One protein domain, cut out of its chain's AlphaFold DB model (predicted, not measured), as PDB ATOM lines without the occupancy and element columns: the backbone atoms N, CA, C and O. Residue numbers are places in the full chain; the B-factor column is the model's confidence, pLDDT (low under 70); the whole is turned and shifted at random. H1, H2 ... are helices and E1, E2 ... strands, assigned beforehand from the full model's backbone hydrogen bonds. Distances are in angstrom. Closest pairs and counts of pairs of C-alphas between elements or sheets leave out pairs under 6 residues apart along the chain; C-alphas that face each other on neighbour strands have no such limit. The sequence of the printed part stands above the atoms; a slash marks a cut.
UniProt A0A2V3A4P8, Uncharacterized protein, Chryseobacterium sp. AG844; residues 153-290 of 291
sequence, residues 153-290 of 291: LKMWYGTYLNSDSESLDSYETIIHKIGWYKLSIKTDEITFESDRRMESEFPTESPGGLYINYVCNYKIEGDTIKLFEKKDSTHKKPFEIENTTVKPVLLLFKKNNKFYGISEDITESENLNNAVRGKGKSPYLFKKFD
ATOM      1  N   LEU A 153     190.557 208.381 110.518       86.75
ATOM      2  CA  LEU A 153     191.238 207.467 111.453       86.75
ATOM      3  C   LEU A 153     191.125 205.995 111.044       86.75
ATOM      4  O   LEU A 153     192.064 205.232 111.251       86.75
ATOM      5  N   LYS A 154     190.020 205.589 110.411       85.75
ATOM      6  CA  LYS A 154     189.813 204.195 109.988       85.75
ATOM      7  C   LYS A 154     190.911 203.683 109.047       85.75
ATOM      8  O   LYS A 154     191.256 202.507 109.117       85.75
ATOM      9  N   MET A 155     191.499 204.537 108.200       86.62
ATOM     10  CA  MET A 155     192.623 204.129 107.335       86.62
ATOM     11  C   MET A 155     193.895 203.787 108.134       86.62
ATOM     12  O   MET A 155     194.764 203.062 107.643       86.62
ATOM     13  N   TRP A 156     193.976 204.291 109.367       92.12
ATOM     14  CA  TRP A 156     195.070 204.097 110.307       92.12
ATOM     15  C   TRP A 156     194.813 202.975 111.316       92.12
ATOM     16  O   TRP A 156     195.661 202.723 112.159       92.12
ATOM     17  N   TYR A 157     193.672 202.282 111.267       92.38
ATOM     18  CA  TYR A 157     193.430 201.153 112.170       92.38
ATOM     19  C   TYR A 157     194.398 200.014 111.908       92.38
ATOM     20  O   TYR A 157     194.629 199.647 110.756       92.38
ATOM     21  N   GLY A 158     194.933 199.454 112.987       91.88
ATOM     22  CA  GLY A 158     195.878 198.351 112.938       91.88
ATOM     23  C   GLY A 158     196.907 198.425 114.055       91.88
ATOM     24  O   GLY A 158     196.904 199.325 114.901       91.88
ATOM     25  N   THR A 159     197.798 197.442 114.046       91.50
ATOM     26  CA  THR A 159     198.990 197.439 114.892       91.50
ATOM     27  C   THR A 159     200.203 197.715 114.028       91.50
ATOM     28  O   THR A 159     200.384 197.088 112.990       91.50
ATOM     29  N   TYR A 160     201.042 198.644 114.454       90.94
ATOM     30  CA  TYR A 160     202.249 199.028 113.752       90.94
ATOM     31  C   TYR A 160     203.445 198.689 114.619       90.94
ATOM     32  O   TYR A 160     203.484 199.081 115.783       90.94
ATOM     33  N   LEU A 161     204.420 197.997 114.043       87.12
ATOM     34  CA  LEU A 161     205.684 197.700 114.706       87.12
ATOM     35  C   LEU A 161     206.816 198.397 113.970       87.12
ATOM     36  O   LEU A 161     206.947 198.270 112.749       87.12
ATOM     37  N   ASN A 162     207.628 199.140 114.709       82.75
ATOM     38  CA  ASN A 162     208.871 199.687 114.187       82.75
ATOM     39  C   ASN A 162     209.822 198.540 113.788       82.75
ATOM     40  O   ASN A 162     210.058 197.640 114.589       82.75
ATOM     41  N   SER A 163     210.350 198.570 112.559       75.00
ATOM     42  CA  SER A 163     211.305 197.579 112.046       75.00
ATOM     43  C   SER A 163     212.163 198.155 110.926       75.00
ATOM     44  O   SER A 163     211.619 198.664 109.950       75.00
ATOM     45  N   ASP A 164     213.484 197.997 111.008       66.12
ATOM     46  CA  ASP A 164     214.431 198.318 109.924       66.12
ATOM     47  C   ASP A 164     214.576 197.186 108.886       66.12
ATOM     48  O   ASP A 164     214.937 197.413 107.733       66.12
ATOM     49  N   SER A 165     214.246 195.961 109.284       65.50
ATOM     50  CA  SER A 165     214.415 194.771 108.465       65.50
ATOM     51  C   SER A 165     213.301 194.641 107.427       65.50
ATOM     52  O   SER A 165     212.140 194.392 107.762       65.50
ATOM     53  N   GLU A 166     213.646 194.751 106.144       60.72
ATOM     54  CA  GLU A 166     212.705 194.505 105.043       60.72
ATOM     55  C   GLU A 166     212.235 193.039 104.994       60.72
ATOM     56  O   GLU A 166     211.106 192.790 104.580       60.72
ATOM     57  N   SER A 167     213.028 192.098 105.524       61.38
ATOM     58  CA  SER A 167     212.783 190.648 105.476       61.38
ATOM     59  C   SER A 167     211.845 190.084 106.553       61.38
ATOM     60  O   SER A 167     211.509 188.909 106.486       61.38
ATOM     61  N   LEU A 168     211.408 190.877 107.539       64.00
ATOM     62  CA  LEU A 168     210.428 190.417 108.539       64.00
ATOM     63  C   LEU A 168     209.006 190.398 107.957       64.00
ATOM     64  O   LEU A 168     208.419 191.455 107.736       64.00
ATOM     65  N   ASP A 169     208.445 189.226 107.706       64.88
ATOM     66  CA  ASP A 169     207.165 189.051 107.009       64.88
ATOM     67  C   ASP A 169     205.956 188.838 107.939       64.88
ATOM     68  O   ASP A 169     204.823 189.044 107.503       64.88
ATOM     69  N   SER A 170     206.168 188.504 109.218       74.50
ATOM     70  CA  SER A 170     205.086 188.230 110.177       74.50
ATOM     71  C   SER A 170     205.216 188.961 111.516       74.50
ATOM     72  O   SER A 170     206.306 189.336 111.956       74.50
ATOM     73  N   TYR A 171     204.075 189.153 112.184       77.62
ATOM     74  CA  TYR A 171     203.980 189.784 113.503       77.62
ATOM     75  C   TYR A 171     204.769 188.991 114.555       77.62
ATOM     76  O   TYR A 171     205.506 189.566 115.358       77.62
ATOM     77  N   GLU A 172     204.655 187.667 114.504       77.75
ATOM     78  CA  GLU A 172     205.286 186.700 115.399       77.75
ATOM     79  C   GLU A 172     206.814 186.805 115.331       77.75
ATOM     80  O   GLU A 172     207.491 186.800 116.357       77.75
ATOM     81  N   THR A 173     207.373 187.001 114.136       74.88
ATOM     82  CA  THR A 173     208.829 187.127 113.972       74.88
ATOM     83  C   THR A 173     209.365 188.442 114.550       74.88
ATOM     84  O   THR A 173     210.515 188.504 114.989       74.88
ATOM     85  N   ILE A 174     208.552 189.504 114.572       73.50
ATOM     86  CA  ILE A 174     208.963 190.816 115.099       73.50
ATOM     87  C   ILE A 174     208.808 190.869 116.617       73.50
ATOM     88  O   ILE A 174     209.722 191.332 117.296       73.50
ATOM     89  N   ILE A 175     207.689 190.380 117.159       73.75
ATOM     90  CA  ILE A 175     207.377 190.546 118.584       73.75
ATOM     91  C   ILE A 175     208.392 189.860 119.501       73.75
ATOM     92  O   ILE A 175     208.634 190.336 120.608       73.75
ATOM     93  N   HIS A 176     209.034 188.780 119.053       72.69
ATOM     94  CA  HIS A 176     210.050 188.087 119.848       72.69
ATOM     95  C   HIS A 176     211.390 188.821 119.922       72.69
ATOM     96  O   HIS A 176     212.153 188.570 120.855       72.69
ATOM     97  N   LYS A 177     211.666 189.753 119.006       70.50
ATOM     98  CA  LYS A 177     212.879 190.573 119.050       70.50
ATOM     99  C   LYS A 177     212.766 191.661 120.118       70.50
ATOM    100  O   LYS A 177     211.664 191.994 120.540       70.50
ATOM    101  N   ILE A 178     213.898 192.196 120.552       64.56
ATOM    102  CA  ILE A 178     213.984 193.177 121.640       64.56
ATOM    103  C   ILE A 178     214.055 194.603 121.061       64.56
ATOM    104  O   ILE A 178     214.550 194.808 119.950       64.56
ATOM    105  N   GLY A 179     213.538 195.589 121.803       67.00
ATOM    106  CA  GLY A 179     213.708 197.014 121.485       67.00
ATOM    107  C   GLY A 179     212.816 197.549 120.358       67.00
ATOM    108  O   GLY A 179     213.222 198.458 119.635       67.00
ATOM    109  N   TRP A 180     211.614 196.993 120.171       77.75
ATOM    110  CA  TRP A 180     210.632 197.530 119.223       77.75
ATOM    111  C   TRP A 180     209.668 198.524 119.878       77.75
ATOM    112  O   TRP A 180     209.388 198.478 121.077       77.75
ATOM    113  N   TYR A 181     209.110 199.392 119.035       85.00
ATOM    114  CA  TYR A 181     208.005 200.284 119.371       85.00
ATOM    115  C   TYR A 181     206.725 199.791 118.705       85.00
ATOM    116  O   TYR A 181     206.727 199.481 117.507       85.00
ATOM    117  N   LYS A 182     205.632 199.745 119.468       88.69
ATOM    118  CA  LYS A 182     204.303 199.375 118.989       88.69
ATOM    119  C   LYS A 182     203.361 200.549 119.087       88.69
ATOM    120  O   LYS A 182     203.201 201.168 120.133       88.69
ATOM    121  N   LEU A 183     202.675 200.780 117.985       93.06
ATOM    122  CA  LEU A 183     201.522 201.651 117.924       93.06
ATOM    123  C   LEU A 183     200.281 200.795 117.675       93.06
ATOM    124  O   LEU A 183     200.225 200.056 116.694       93.06
ATOM    125  N   SER A 184     199.282 200.893 118.545       93.56
ATOM    126  CA  SER A 184     197.964 200.297 118.331       93.56
ATOM    127  C   SER A 184     196.945 201.403 118.112       93.56
ATOM    128  O   SER A 184     196.836 202.302 118.941       93.56
ATOM    129  N   ILE A 185     196.211 201.352 117.001       93.25
ATOM    130  CA  ILE A 185     195.133 202.297 116.700       93.25
ATOM    131  C   ILE A 185     193.828 201.511 116.591       93.25
ATOM    132  O   ILE A 185     193.647 200.730 115.650       93.25
ATOM    133  N   LYS A 186     192.920 201.730 117.547       90.25
ATOM    134  CA  LYS A 186     191.600 201.093 117.634       90.25
ATOM    135  C   LYS A 186     190.494 202.139 117.811       90.25
ATOM    136  O   LYS A 186     190.740 203.337 117.930       90.25
ATOM    137  N   THR A 187     189.246 201.671 117.834       84.06
ATOM    138  CA  THR A 187     188.048 202.516 117.990       84.06
ATOM    139  C   THR A 187     187.907 203.153 119.372       84.06
ATOM    140  O   THR A 187     187.188 204.138 119.546       84.06
ATOM    141  N   ASP A 188     188.504 202.534 120.380       85.88
ATOM    142  CA  ASP A 188     188.324 202.830 121.796       85.88
ATOM    143  C   ASP A 188     189.626 203.219 122.499       85.88
ATOM    144  O   ASP A 188     189.558 203.864 123.544       85.88
ATOM    145  N   GLU A 189     190.783 202.925 121.902       89.94
ATOM    146  CA  GLU A 189     192.100 203.330 122.394       89.94
ATOM    147  C   GLU A 189     193.105 203.567 121.255       89.94
ATOM    148  O   GLU A 189     193.042 202.938 120.195       89.94
ATOM    149  N   ILE A 190     194.065 204.461 121.501       93.31
ATOM    150  CA  ILE A 190     195.307 204.558 120.731       93.31
ATOM    151  C   ILE A 190     196.451 204.504 121.732       93.31
ATOM    152  O   ILE A 190     196.480 205.322 122.655       93.31
ATOM    153  N   THR A 191     197.377 203.568 121.547       93.75
ATOM    154  CA  THR A 191     198.545 203.405 122.419       93.75
ATOM    155  C   THR A 191     199.835 203.440 121.621       93.75
ATOM    156  O   THR A 191     199.926 202.824 120.558       93.75
ATOM    157  N   PHE A 192     200.831 204.166 122.122       92.88
ATOM    158  CA  PHE A 192     202.193 204.163 121.594       92.88
ATOM    159  C   PHE A 192     203.156 203.776 122.715       92.88
ATOM    160  O   PHE A 192     203.312 204.519 123.683       92.88
ATOM    161  N   GLU A 193     203.751 202.590 122.606       89.50
ATOM    162  CA  GLU A 193     204.541 201.985 123.678       89.50
ATOM    163  C   GLU A 193     205.806 201.288 123.169       89.50
ATOM    164  O   GLU A 193     205.871 200.863 122.011       89.50
ATOM    165  N   SER A 194     206.807 201.156 124.040       83.94
ATOM    166  CA  SER A 194     208.017 200.361 123.801       83.94
ATOM    167  C   SER A 194     208.004 199.044 124.588       83.94
ATOM    168  O   SER A 194     207.251 198.868 125.552       83.94
ATOM    169  N   ASP A 195     208.811 198.081 124.142       75.00
ATOM    170  CA  ASP A 195     208.968 196.784 124.802       75.00
ATOM    171  C   ASP A 195     209.569 196.917 126.214       75.00
ATOM    172  O   ASP A 195     210.682 197.414 126.389       75.00
ATOM    173  N   ARG A 196     208.850 196.403 127.219       71.94
ATOM    174  CA  ARG A 196     209.268 196.399 128.632       71.94
ATOM    175  C   ARG A 196     210.428 195.453 128.934       71.94
ATOM    176  O   ARG A 196     211.082 195.624 129.957       71.94
ATOM    177  N   ARG A 197     210.706 194.455 128.085       68.62
ATOM    178  CA  ARG A 197     211.779 193.471 128.340       68.62
ATOM    179  C   ARG A 197     213.169 194.105 128.392       68.62
ATOM    180  O   ARG A 197     214.048 193.555 129.051       68.62
ATOM    181  N   MET A 198     213.340 195.274 127.768       58.94
ATOM    182  CA  MET A 198     214.549 196.097 127.894       58.94
ATOM    183  C   MET A 198     214.889 196.399 129.361       58.94
ATOM    184  O   MET A 198     216.060 196.400 129.724       58.94
ATOM    185  N   GLU A 199     213.879 196.604 130.215       58.81
ATOM    186  CA  GLU A 199     214.079 196.951 131.626       58.81
ATOM    187  C   GLU A 199     214.453 195.736 132.487       58.81
ATOM    188  O   GLU A 199     215.263 195.848 133.404       58.81
ATOM    189  N   SER A 200     213.850 194.572 132.223       60.31
ATOM    190  CA  SER A 200     213.956 193.406 133.111       60.31
ATOM    191  C   SER A 200     215.085 192.441 132.761       60.31
ATOM    192  O   SER A 200     215.618 191.790 133.658       60.31
ATOM    193  N   GLU A 201     215.430 192.296 131.476       58.50
ATOM    194  CA  GLU A 201     216.347 191.242 131.010       58.50
ATOM    195  C   GLU A 201     217.813 191.702 130.880       58.50
ATOM    196  O   GLU A 201     218.701 190.854 130.813       58.50
ATOM    197  N   PHE A 202     218.099 193.013 130.912       57.84
ATOM    198  CA  PHE A 202     219.461 193.554 130.734       57.84
ATOM    199  C   PHE A 202     219.905 194.554 131.827       57.84
ATOM    200  O   PHE A 202     220.422 195.617 131.511       57.84
ATOM    201  N   PRO A 203     219.782 194.253 133.131       51.72
ATOM    202  CA  PRO A 203     220.006 195.230 134.207       51.72
ATOM    203  C   PRO A 203     221.470 195.668 134.431       51.72
ATOM    204  O   PRO A 203     221.721 196.492 135.310       51.72
ATOM    205  N   THR A 204     222.458 195.103 133.724       46.53
ATOM    206  CA  THR A 204     223.856 195.119 134.199       46.53
ATOM    207  C   THR A 204     224.700 196.334 133.827       46.53
ATOM    208  O   THR A 204     225.673 196.583 134.522       46.53
ATOM    209  N   GLU A 205     224.324 197.142 132.844       48.06
ATOM    210  CA  GLU A 205     224.850 198.501 132.643       48.06
ATOM    211  C   GLU A 205     223.741 199.257 131.923       48.06
ATOM    212  O   GLU A 205     223.553 199.008 130.741       48.06
ATOM    213  N   SER A 206     222.952 200.056 132.661       45.91
ATOM    214  CA  SER A 206     221.751 200.790 132.213       45.91
ATOM    215  C   SER A 206     221.524 200.723 130.692       45.91
ATOM    216  O   SER A 206     222.003 201.618 129.988       45.91
ATOM    217  N   PRO A 207     220.853 199.677 130.165       45.50
ATOM    218  CA  PRO A 207     220.542 199.606 128.747       45.50
ATOM    219  C   PRO A 207     219.633 200.808 128.534       45.50
ATOM    220  O   PRO A 207     218.571 200.884 129.145       45.50
ATOM    221  N   GLY A 208     220.117 201.836 127.841       44.78
ATOM    222  CA  GLY A 208     219.482 203.148 127.697       44.78
ATOM    223  C   GLY A 208     218.129 203.138 126.971       44.78
ATOM    224  O   GLY A 208     217.836 204.067 126.219       44.78
ATOM    225  N   GLY A 209     217.307 202.110 127.164       52.66
ATOM    226  CA  GLY A 209     215.948 201.979 126.694       52.66
ATOM    227  C   GLY A 209     215.011 202.876 127.487       52.66
ATOM    228  O   GLY A 209     214.764 202.679 128.674       52.66
ATOM    229  N   LEU A 210     214.455 203.869 126.804       59.31
ATOM    230  CA  LEU A 210     213.341 204.653 127.307       59.31
ATOM    231  C   LEU A 210     212.076 203.780 127.281       59.31
ATOM    232  O   LEU A 210     211.617 203.362 126.210       59.31
ATOM    233  N   TYR A 211     211.491 203.511 128.450       72.00
ATOM    234  CA  TYR A 211     210.141 202.961 128.506       72.00
ATOM    235  C   TYR A 211     209.121 204.070 128.264       72.00
ATOM    236  O   TYR A 211     209.051 205.044 129.016       72.00
ATOM    237  N   ILE A 212     208.311 203.908 127.220       80.69
ATOM    238  CA  ILE A 212     207.190 204.797 126.931       80.69
ATOM    239  C   ILE A 212     205.889 204.010 126.891       80.69
ATOM    240  O   ILE A 212     205.842 202.869 126.427       80.69
ATOM    241  N   ASN A 213     204.821 204.640 127.368       88.81
ATOM    242  CA  ASN A 213     203.455 204.161 127.218       88.81
ATOM    243  C   ASN A 213     202.505 205.351 127.217       88.81
ATOM    244  O   ASN A 213     202.051 205.816 128.265       88.81
ATOM    245  N   TYR A 214     202.222 205.840 126.019       90.69
ATOM    246  CA  TYR A 214     201.297 206.936 125.817       90.69
ATOM    247  C   TYR A 214     199.932 206.409 125.406       90.69
ATOM    248  O   TYR A 214     199.799 205.706 124.404       90.69
ATOM    249  N   VAL A 215     198.898 206.830 126.134       92.38
ATOM    250  CA  VAL A 215     197.529 206.838 125.616       92.38
ATOM    251  C   VAL A 215     197.362 208.119 124.812       92.38
ATOM    252  O   VAL A 215     197.663 209.200 125.315       92.38
ATOM    253  N   CYS A 216     196.886 208.020 123.575       93.50
ATOM    254  CA  CYS A 216     196.959 209.131 122.633       93.50
ATOM    255  C   CYS A 216     195.589 209.661 122.200       93.50
ATOM    256  O   CYS A 216     194.646 208.909 121.948       93.50
ATOM    257  N   ASN A 217     195.530 210.978 122.023       93.00
ATOM    258  CA  ASN A 217     194.616 211.632 121.089       93.00
ATOM    259  C   ASN A 217     195.330 211.832 119.745       93.00
ATOM    260  O   ASN A 217     196.538 211.597 119.641       93.00
ATOM    261  N   TYR A 218     194.612 212.268 118.711       94.12
ATOM    262  CA  TYR A 218     195.179 212.340 117.362       94.12
ATOM    263  C   TYR A 218     194.792 213.605 116.599       94.12
ATOM    264  O   TYR A 218     193.887 214.329 116.992       94.12
ATOM    265  N   LYS A 219     195.479 213.859 115.488       93.31
ATOM    266  CA  LYS A 219     195.095 214.810 114.438       93.31
ATOM    267  C   LYS A 219     195.499 214.237 113.089       93.31
ATOM    268  O   LYS A 219     196.614 213.719 112.980       93.31
ATOM    269  N   ILE A 220     194.635 214.321 112.081       91.69
ATOM    270  CA  ILE A 220     194.946 213.806 110.741       91.69
ATOM    271  C   ILE A 220     195.103 214.962 109.756       91.69
ATOM    272  O   ILE A 220     194.264 215.853 109.664       91.69
ATOM    273  N   GLU A 221     196.201 214.940 109.007       90.12
ATOM    274  CA  GLU A 221     196.545 215.933 107.991       90.12
ATOM    275  C   GLU A 221     197.020 215.199 106.727       90.12
ATOM    276  O   GLU A 221     198.183 214.814 106.605       90.12
ATOM    277  N   GLY A 222     196.094 214.957 105.792       88.88
ATOM    278  CA  GLY A 222     196.366 214.168 104.586       88.88
ATOM    279  C   GLY A 222     196.798 212.736 104.922       88.88
ATOM    280  O   GLY A 222     196.115 212.040 105.670       88.88
ATOM    281  N   ASP A 223     197.955 212.320 104.404       92.50
ATOM    282  CA  ASP A 223     198.563 211.003 104.652       92.50
ATOM    283  C   ASP A 223     199.389 210.946 105.949       92.50
ATOM    284  O   ASP A 223     200.261 210.088 106.090       92.50
ATOM    285  N   THR A 224     199.144 211.856 106.898       94.88
ATOM    286  CA  THR A 224     199.840 211.911 108.192       94.88
ATOM    287  C   THR A 224     198.850 211.872 109.351       94.88
ATOM    288  O   THR A 224     197.908 212.662 109.393       94.88
ATOM    289  N   ILE A 225     199.103 211.009 110.332       95.75
ATOM    290  CA  ILE A 225     198.484 211.048 111.656       95.75
ATOM    291  C   ILE A 225     199.506 211.534 112.689       95.75
ATOM    292  O   ILE A 225     200.626 211.030 112.789       95.75
ATOM    293  N   LYS A 226     199.114 212.542 113.465       96.31
ATOM    294  CA  LYS A 226     199.874 213.077 114.596       96.31
ATOM    295  C   LYS A 226     199.244 212.566 115.881       96.31
ATOM    296  O   LYS A 226     198.035 212.713 116.045       96.31
ATOM    297  N   LEU A 227     200.034 211.991 116.777       96.25
ATOM    298  CA  LEU A 227     199.576 211.484 118.067       96.25
ATOM    299  C   LEU A 227     200.058 212.387 119.190       96.25
ATOM    300  O   LEU A 227     201.216 212.799 119.201       96.25
ATOM    301  N   PHE A 228     199.181 212.667 120.143       94.69
ATOM    302  CA  PHE A 228     199.459 213.531 121.285       94.69
ATOM    303  C   PHE A 228     199.150 212.770 122.563       94.69
ATOM    304  O   PHE A 228     198.062 212.202 122.684       94.69
ATOM    305  N   GLU A 229     200.081 212.789 123.513       93.56
ATOM    306  CA  GLU A 229     199.874 212.186 124.825       93.56
ATOM    307  C   GLU A 229     198.634 212.775 125.505       93.56
ATOM    308  O   GLU A 229     198.418 213.991 125.566       93.56
ATOM    309  N   LYS A 230     197.819 211.885 126.058       89.81
ATOM    310  CA  LYS A 230     196.680 212.223 126.890       89.81
ATOM    311  C   LYS A 230     197.113 212.225 128.353       89.81
ATOM    312  O   LYS A 230     197.319 211.175 128.949       89.81
ATOM    313  N   LYS A 231     197.175 213.419 128.944       81.88
ATOM    314  CA  LYS A 231     197.550 213.609 130.357       81.88
ATOM    315  C   LYS A 231     196.496 213.117 131.358       81.88
ATOM    316  O   LYS A 231     196.813 212.882 132.517       81.88
ATOM    317  N   ASP A 232     195.251 212.942 130.916       72.50
ATOM    318  CA  ASP A 232     194.154 212.519 131.784       72.50
ATOM    319  C   ASP A 232     193.998 210.992 131.769       72.50
ATOM    320  O   ASP A 232     193.637 210.408 130.744       72.50
ATOM    321  N   SER A 233     194.131 210.359 132.938       54.56
ATOM    322  CA  SER A 233     193.976 208.907 133.169       54.56
ATOM    323  C   SER A 233     192.561 208.351 132.937       54.56
ATOM    324  O   SER A 233     192.295 207.172 133.160       54.56
ATOM    325  N   THR A 234     191.613 209.179 132.493       56.78
ATOM    326  CA  THR A 234     190.232 208.741 132.263       56.78
ATOM    327  C   THR A 234     190.146 207.885 130.997       56.78
ATOM    328  O   THR A 234     190.622 208.306 129.947       56.78
ATOM    329  N   HIS A 235     189.466 206.730 131.036       57.53
ATOM    330  CA  HIS A 235     189.187 205.847 129.879       57.53
ATOM    331  C   HIS A 235     188.255 206.465 128.807       57.53
ATOM    332  O   HIS A 235     187.444 205.790 128.178       57.53
ATOM    333  N   LYS A 236     188.313 207.783 128.597       67.94
ATOM    334  CA  LYS A 236     187.656 208.444 127.469       67.94
ATOM    335  C   LYS A 236     188.287 207.967 126.162       67.94
ATOM    336  O   LYS A 236     189.512 207.950 126.050       67.94
ATOM    337  N   LYS A 237     187.440 207.644 125.185       83.75
ATOM    338  CA  LYS A 237     187.854 207.287 123.825       83.75
ATOM    339  C   LYS A 237     188.776 208.359 123.215       83.75
ATOM    340  O   LYS A 237     188.612 209.534 123.560       83.75
ATOM    341  N   PRO A 238     189.697 207.979 122.311       87.94
ATOM    342  CA  PRO A 238     190.497 208.920 121.537       87.94
ATOM    343  C   PRO A 238     189.607 209.921 120.799       87.94
ATOM    344  O   PRO A 238     188.566 209.544 120.254       87.94
ATOM    345  N   PHE A 239     190.027 211.181 120.742       87.19
ATOM    346  CA  PHE A 239     189.355 212.217 119.957       87.19
ATOM    347  C   PHE A 239     190.359 213.018 119.121       87.19
ATOM    348  O   PHE A 239     191.562 213.015 119.399       87.19
ATOM    349  N   GLU A 240     189.849 213.681 118.085       89.06
ATOM    350  CA  GLU A 240     190.651 214.522 117.203       89.06
ATOM    351  C   GLU A 240     190.907 215.903 117.823       89.06
ATOM    352  O   GLU A 240     189.988 216.568 118.300       89.06
ATOM    353  N   ILE A 241     192.167 216.335 117.828       87.31
ATOM    354  CA  ILE A 241     192.602 217.635 118.332       87.31
ATOM    355  C   ILE A 241     192.639 218.630 117.169       87.31
ATOM    356  O   ILE A 241     193.433 218.480 116.241       87.31
ATOM    357  N   GLU A 242     191.837 219.692 117.245       79.81
ATOM    358  CA  GLU A 242     191.793 220.723 116.199       79.81
ATOM    359  C   GLU A 242     193.010 221.661 116.264       79.81
ATOM    360  O   GLU A 242     193.735 221.832 115.278       79.81
ATOM    361  N   ASN A 243     193.284 222.220 117.447       76.94
ATOM    362  CA  ASN A 243     194.337 223.208 117.673       76.94
ATOM    363  C   ASN A 243     195.131 222.875 118.933       76.94
ATOM    364  O   ASN A 243     194.583 222.810 120.031       76.94
ATOM    365  N   THR A 244     196.436 222.684 118.774       81.50
ATOM    366  CA  THR A 244     197.349 222.473 119.894       81.50
ATOM    367  C   THR A 244     198.728 223.021 119.565       81.50
ATOM    368  O   THR A 244     199.199 222.911 118.434       81.50
ATOM    369  N   THR A 245     199.364 223.627 120.564       86.12
ATOM    370  CA  THR A 245     200.785 223.999 120.544       86.12
ATOM    371  C   THR A 245     201.672 222.874 121.076       86.12
ATOM    372  O   THR A 245     202.895 222.964 121.003       86.12
ATOM    373  N   VAL A 246     201.064 221.812 121.616       88.94
ATOM    374  CA  VAL A 246     201.772 220.643 122.134       88.94
ATOM    375  C   VAL A 246     202.366 219.872 120.967       88.94
ATOM    376  O   VAL A 246     201.698 219.618 119.964       88.94
ATOM    377  N   LYS A 247     203.629 219.483 121.106       92.62
ATOM    378  CA  LYS A 247     204.321 218.660 120.120       92.62
ATOM    379  C   LYS A 247     203.759 217.231 120.135       92.62
ATOM    380  O   LYS A 247     203.511 216.703 121.219       92.62
ATOM    381  N   PRO A 248     203.543 216.597 118.972       95.31
ATOM    382  CA  PRO A 248     203.110 215.208 118.937       95.31
ATOM    383  C   PRO A 248     204.211 214.271 119.447       95.31
ATOM    384  O   PRO A 248     205.383 214.466 119.127       95.31
ATOM    385  N   VAL A 249     203.812 213.228 120.178       94.50
ATOM    386  CA  VAL A 249     204.705 212.140 120.614       94.50
ATOM    387  C   VAL A 249     205.096 211.230 119.451       94.50
ATOM    388  O   VAL A 249     206.166 210.631 119.464       94.50
ATOM    389  N   LEU A 250     204.254 211.147 118.415       95.12
ATOM    390  CA  LEU A 250     204.542 210.409 117.189       95.12
ATOM    391  C   LEU A 250     203.867 211.077 115.987       95.12
ATOM    392  O   LEU A 250     202.671 211.369 116.007       95.12
ATOM    393  N   LEU A 251     204.631 211.271 114.920       96.12
ATOM    394  CA  LEU A 251     204.137 211.566 113.579       96.12
ATOM    395  C   LEU A 251     204.243 210.291 112.753       96.12
ATOM    396  O   LEU A 251     205.358 209.871 112.457       96.12
ATOM    397  N   LEU A 252     203.124 209.692 112.361       95.75
ATOM    398  CA  LEU A 252     203.111 208.547 111.455       95.75
ATOM    399  C   LEU A 252     202.551 208.987 110.099       95.75
ATOM    400  O   LEU A 252     201.479 209.577 110.037       95.75
ATOM    401  N   PHE A 253     203.259 208.708 109.010       95.62
ATOM    402  CA  PHE A 253     202.848 209.097 107.663       95.62
ATOM    403  C   PHE A 253     203.047 207.974 106.645       95.62
ATOM    404  O   PHE A 253     203.906 207.104 106.807       95.62
ATOM    405  N   LYS A 254     202.240 207.984 105.581       93.44
ATOM    406  CA  LYS A 254     202.299 206.991 104.501       93.44
ATOM    407  C   LYS A 254     203.044 207.561 103.294       93.44
ATOM    408  O   LYS A 254     202.740 208.650 102.823       93.44
ATOM    409  N   LYS A 255     204.008 206.810 102.755       92.44
ATOM    410  CA  LYS A 255     204.724 207.148 101.511       92.44
ATOM    411  C   LYS A 255     205.058 205.871 100.748       92.44
ATOM    412  O   LYS A 255     205.578 204.930 101.335       92.44
ATOM    413  N   ASN A 256     204.767 205.819  99.447       90.81
ATOM    414  CA  ASN A 256     205.040 204.651  98.591       90.81
ATOM    415  C   ASN A 256     204.509 203.326  99.178       90.81
ATOM    416  O   ASN A 256     205.195 202.309  99.168       90.81
ATOM    417  N   ASN A 257     203.302 203.359  99.749       87.38
ATOM    418  CA  ASN A 257     202.666 202.230 100.439       87.38
ATOM    419  C   ASN A 257     203.422 201.670 101.667       87.38
ATOM    420  O   ASN A 257     203.051 200.619 102.183       87.38
ATOM    421  N   LYS A 258     204.437 202.382 102.165       89.69
ATOM    422  CA  LYS A 258     205.133 202.111 103.429       89.69
ATOM    423  C   LYS A 258     204.725 203.153 104.480       89.69
ATOM    424  O   LYS A 258     204.347 204.275 104.130       89.69
ATOM    425  N   PHE A 259     204.787 202.780 105.758       92.00
ATOM    426  CA  PHE A 259     204.480 203.668 106.883       92.00
ATOM    427  C   PHE A 259     205.765 204.095 107.582       92.00
ATOM    428  O   PHE A 259     206.630 203.268 107.855       92.00
ATOM    429  N   TYR A 260     205.880 205.382 107.877       92.38
ATOM    430  CA  TYR A 260     207.067 205.988 108.459       92.38
ATOM    431  C   TYR A 260     206.696 206.785 109.702       92.38
ATOM    432  O   TYR A 260     205.673 207.461 109.707       92.38
ATOM    433  N   GLY A 261     207.518 206.712 110.743       92.38
ATOM    434  CA  GLY A 261     207.303 207.361 112.028       92.38
ATOM    435  C   GLY A 261     208.433 208.319 112.396       92.38
ATOM    436  O   GLY A 261     209.604 208.002 112.200       92.38
ATOM    437  N   ILE A 262     208.097 209.474 112.963       92.50
ATOM    438  CA  ILE A 262     209.042 210.406 113.591       92.50
ATOM    439  C   ILE A 262     208.586 210.625 115.029       92.50
ATOM    440  O   ILE A 262     207.446 211.019 115.269       92.50
ATOM    441  N   SER A 263     209.480 210.379 115.977       90.06
ATOM    442  CA  SER A 263     209.273 210.626 117.401       90.06
ATOM    443  C   SER A 263     210.626 210.926 118.035       90.06
ATOM    444  O   SER A 263     211.629 210.327 117.642       90.06
ATOM    445  N   GLU A 264     210.651 211.864 118.979       85.56
ATOM    446  CA  GLU A 264     211.857 212.186 119.756       85.56
ATOM    447  C   GLU A 264     212.131 211.147 120.842       85.56
ATOM    448  O   GLU A 264     213.283 210.942 121.210       85.56
ATOM    449  N   ASP A 265     211.086 210.444 121.276       81.81
ATOM    450  CA  ASP A 265     211.169 209.377 122.272       81.81
ATOM    451  C   ASP A 265     211.704 208.072 121.670       81.81
ATOM    452  O   ASP A 265     212.143 207.176 122.385       81.81
ATOM    453  N   ILE A 266     211.712 207.964 120.336       79.50
ATOM    454  CA  ILE A 266     212.360 206.865 119.620       79.50
ATOM    455  C   ILE A 266     213.872 207.151 119.557       79.50
ATOM    456  O   ILE A 266     214.422 207.587 118.538       79.50
ATOM    457  N   THR A 267     214.570 206.894 120.661       68.94
ATOM    458  CA  THR A 267     216.033 207.045 120.784       68.94
ATOM    459  C   THR A 267     216.751 205.869 120.133       68.94
ATOM    460  O   THR A 267     216.198 204.776 120.112       68.94
ATOM    461  N   GLU A 268     217.938 206.059 119.543       58.66
ATOM    462  CA  GLU A 268     218.763 204.956 119.009       58.66
ATOM    463  C   GLU A 268     219.229 204.029 120.149       58.66
ATOM    464  O   GLU A 268     220.376 204.064 120.578       58.66
ATOM    465  N   SER A 269     218.318 203.209 120.666       50.28
ATOM    466  CA  SER A 269     218.611 202.092 121.549       50.28
ATOM    467  C   SER A 269     218.726 200.847 120.669       50.28
ATOM    468  O   SER A 269     217.784 200.517 119.954       50.28
ATOM    469  N   GLU A 270     219.796 200.083 120.590       51.75
ATOM    470  CA  GLU A 270     221.075 200.028 121.278       51.75
ATOM    471  C   GLU A 270     221.997 199.243 120.326       51.75
ATOM    472  O   GLU A 270     221.525 198.588 119.393       51.75
ATOM    473  N   ASN A 271     223.308 199.239 120.562       51.47
ATOM    474  CA  ASN A 271     224.292 198.450 119.802       51.47
ATOM    475  C   ASN A 271     224.128 196.912 119.948       51.47
ATOM    476  O   ASN A 271     225.089 196.165 119.762       51.47
ATOM    477  N   LEU A 272     222.939 196.423 120.306       54.06
ATOM    478  CA  LEU A 272     222.641 195.018 120.520       54.06
ATOM    479  C   LEU A 272     222.300 194.330 119.194       54.06
ATOM    480  O   LEU A 272     221.438 194.771 118.436       54.06
ATOM    481  N   ASN A 273     222.943 193.189 118.939       54.00
ATOM    482  CA  ASN A 273     222.761 192.408 117.708       54.00
ATOM    483  C   ASN A 273     221.324 191.883 117.506       54.00
ATOM    484  O   ASN A 273     220.956 191.503 116.397       54.00
ATOM    485  N   ASN A 274     220.522 191.831 118.571       51.12
ATOM    486  CA  ASN A 274     219.132 191.373 118.587       51.12
ATOM    487  C   ASN A 274     218.107 192.519 118.655       51.12
ATOM    488  O   ASN A 274     216.903 192.241 118.671       51.12
ATOM    489  N   ALA A 275     218.557 193.779 118.682       56.03
ATOM    490  CA  ALA A 275     217.659 194.917 118.580       56.03
ATOM    491  C   ALA A 275     217.026 194.950 117.182       56.03
ATOM    492  O   ALA A 275     217.704 194.793 116.166       56.03
ATOM    493  N   VAL A 276     215.722 195.216 117.113       56.19
ATOM    494  CA  VAL A 276     214.976 195.423 115.850       56.19
ATOM    495  C   VAL A 276     215.435 196.682 115.090       56.19
ATOM    496  O   VAL A 276     214.913 196.995 114.023       56.19
ATOM    497  N   ARG A 277     216.382 197.438 115.654       58.72
ATOM    498  CA  ARG A 277     216.764 198.769 115.191       58.72
ATOM    499  C   ARG A 277     218.271 199.012 115.255       58.72
ATOM    500  O   ARG A 277     218.743 200.003 115.812       58.72
ATOM    501  N   GLY A 278     219.048 198.125 114.649       55.53
ATOM    502  CA  GLY A 278     220.477 198.361 114.488       55.53
ATOM    503  C   GLY A 278     220.733 199.500 113.491       55.53
ATOM    504  O   GLY A 278     220.678 199.281 112.286       55.53
ATOM    505  N   LYS A 279     221.093 200.701 113.974       59.62
ATOM    506  CA  LYS A 279     221.605 201.839 113.163       59.62
ATOM    507  C   LYS A 279     220.594 202.521 112.215       59.62
ATOM    508  O   LYS A 279     220.992 203.196 111.262       59.62
ATOM    509  N   GLY A 280     219.289 202.361 112.445       64.81
ATOM    510  CA  GLY A 280     218.244 202.994 111.630       64.81
ATOM    511  C   GLY A 280     218.055 204.486 111.938       64.81
ATOM    512  O   GLY A 280     217.781 204.845 113.082       64.81
ATOM    513  N   LYS A 281     218.127 205.348 110.913       75.31
ATOM    514  CA  LYS A 281     217.888 206.800 111.027       75.31
ATOM    515  C   LYS A 281     216.405 207.148 110.858       75.31
ATOM    516  O   LYS A 281     215.708 206.520 110.065       75.31
ATOM    517  N   SER A 282     215.944 208.183 111.562       83.00
ATOM    518  CA  SER A 282     214.622 208.788 111.344       83.00
ATOM    519  C   SER A 282     214.481 209.305 109.894       83.00
ATOM    520  O   SER A 282     215.446 209.867 109.365       83.00
ATOM    521  N   PRO A 283     213.308 209.160 109.239       89.31
ATOM    522  CA  PRO A 283     212.068 208.590 109.765       89.31
ATOM    523  C   PRO A 283     212.090 207.055 109.809       89.31
ATOM    524  O   PRO A 283     212.538 206.387 108.880       89.31
ATOM    525  N   TYR A 284     211.555 206.495 110.887       86.38
ATOM    526  CA  TYR A 284     211.588 205.064 111.169       86.38
ATOM    527  C   TYR A 284     210.525 204.308 110.381       86.38
ATOM    528  O   TYR A 284     209.377 204.736 110.330       86.38
ATOM    529  N   LEU A 285     210.867 203.161 109.805       87.25
ATOM    530  CA  LEU A 285     209.892 202.313 109.123       87.25
ATOM    531  C   LEU A 285     208.999 201.595 110.151       87.25
ATOM    532  O   LEU A 285     209.486 201.024 111.130       87.25
ATOM    533  N   PHE A 286     207.690 201.620 109.905       88.94
ATOM    534  CA  PHE A 286     206.676 200.873 110.641       88.94
ATOM    535  C   PHE A 286     206.007 199.863 109.707       88.94
ATOM    536  O   PHE A 286     205.516 200.213 108.629       88.94
ATOM    537  N   LYS A 287     205.953 198.600 110.128       88.69
ATOM    538  CA  LYS A 287     205.172 197.558 109.456       88.69
ATOM    539  C   LYS A 287     203.783 197.507 110.067       88.69
ATOM    540  O   LYS A 287     203.653 197.392 111.283       88.69
ATOM    541  N   LYS A 288     202.765 197.626 109.218       89.81
ATOM    542  CA  LYS A 288     201.358 197.569 109.613       89.81
ATOM    543  C   LYS A 288     200.864 196.124 109.572       89.81
ATOM    544  O   LYS A 288     201.086 195.430 108.586       89.81
ATOM    545  N   PHE A 289     200.146 195.731 110.613       86.00
ATOM    546  CA  PHE A 289     199.426 194.476 110.744       86.00
ATOM    547  C   PHE A 289     197.945 194.793 110.937       86.00
ATOM    548  O   PHE A 289     197.548 195.386 111.947       86.00
ATOM    549  N   ASP A 290     197.143 194.425 109.943       76.06
ATOM    550  CA  ASP A 290     195.688 194.482 110.011       76.06
ATOM    551  C   ASP A 290     195.228 193.232 110.786       76.06
ATOM    552  O   ASP A 290     195.290 192.124 110.261       76.06
TER     553      ASP A 290
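This is residues 153 to 290 of the 291 residues of an uncharacterized protein of Chryseobacterium sp. AG844 (UniProt A0A2V3A4P8). The domain is a closed barrel of eight antiparallel strands, E1 to E8, in which each strand is the neighbour of the next and E8 closes the ring on E1. The short helix H1 sits outside the barrel wall, and the other short helix, H2, lies away from the barrel; long links of the chain reach out toward opposite ends of the longest axis, with Thr 204 in one and Glu 242 in another. The printed part has 138 residues, with the named elements in the order E1, H1, E2, E3, H2, E4, E5, E6, E7, E8. The class is mostly strand, though under half of the residues, 57 of 138, are in named elements. The whole is compact, with a radius of gyration of the C-alphas of 14.9 A, and spans 43 by 34 by 25 A.

E1, residues 158 to 162, is antiparallel to E2, residues 181 to 185, at 165 degrees, with N 160 and O 183 2.8 A apart, within hydrogen-bond range. H1, residues 171 to 175, is on the barrel and outside it, at a height over the sheet of 9.7 A, and is only just over E1, on which 3 of its 5 C-alphas fall. The closest C-alphas of E1 and H1 are those of Leu 161 and Ile 174, 7.6 A apart. E2 forms a hairpin with E3, residues 190 to 194, at 171 degrees, with N 182 and O 193 at 2.8 A. H2, residues 197 to 201, is not on the barrel. In both helices every O i to N i+4 pair is within hydrogen-bond range. E4, residues 213 to 221, bends by 57 degrees at residue 217; its pairing is staggered, with E3 over residues 213 to 215 and with E5, residues 224 to 229, over residues 216 to 221. N 214 and O 192 are 2.9 A apart between E4 and E3, and N 226 and O 219 are 2.8 A apart in the hairpin of E4 and E5. E5 and E6, residues 250 to 255, form a hairpin at 168 degrees, with N 227 and O 250 at 2.8 A. E6 and E7, residues 258 to 262, form a hairpin at 152 degrees, with N 253 and O 260 at 2.8 A. E7 and E8, residues 284 to 289, form a hairpin at 129 degrees, with N 261 and O 284 at 2.7 A. E4 to E8 are a meander, each strand the antiparallel neighbour of the one before. E8 and E1 close the ring at 146 degrees, with N 289 and O 159 at 2.7 A. Among the strands that are apart are E2 and E6, and E4 and E8.

E1 begins at C-alpha 158, at (195.878, 198.351, 112.938), and is 13.1 A long. H1 measures 6.2 A, E2 13.3 A, E3 13.7 A and H2 5.7 A. E4, the longest strand by residues, runs 23.6 A from C-alpha 213, at (203.455, 204.161, 127.218). E5 is 16.6 A long, E6 16.0 A and E7 13.7 A. E8 is 16.1 A long and ends at C-alpha 289, at (199.426, 194.476, 110.744).

The C-alphas farthest apart are those of Thr 204 and Glu 242, at 44.8 A. The printed part has no cut. The links H2 to E4, E5 to E6 and E7 to E8 are long, with 11, 20 and 21 residues. The mean pLDDT of the printed part is 78.6; 40 residues are under 70, namely 164 to 169, 178 to 179, 197 to 210, 233 to 236 and 267 to 280.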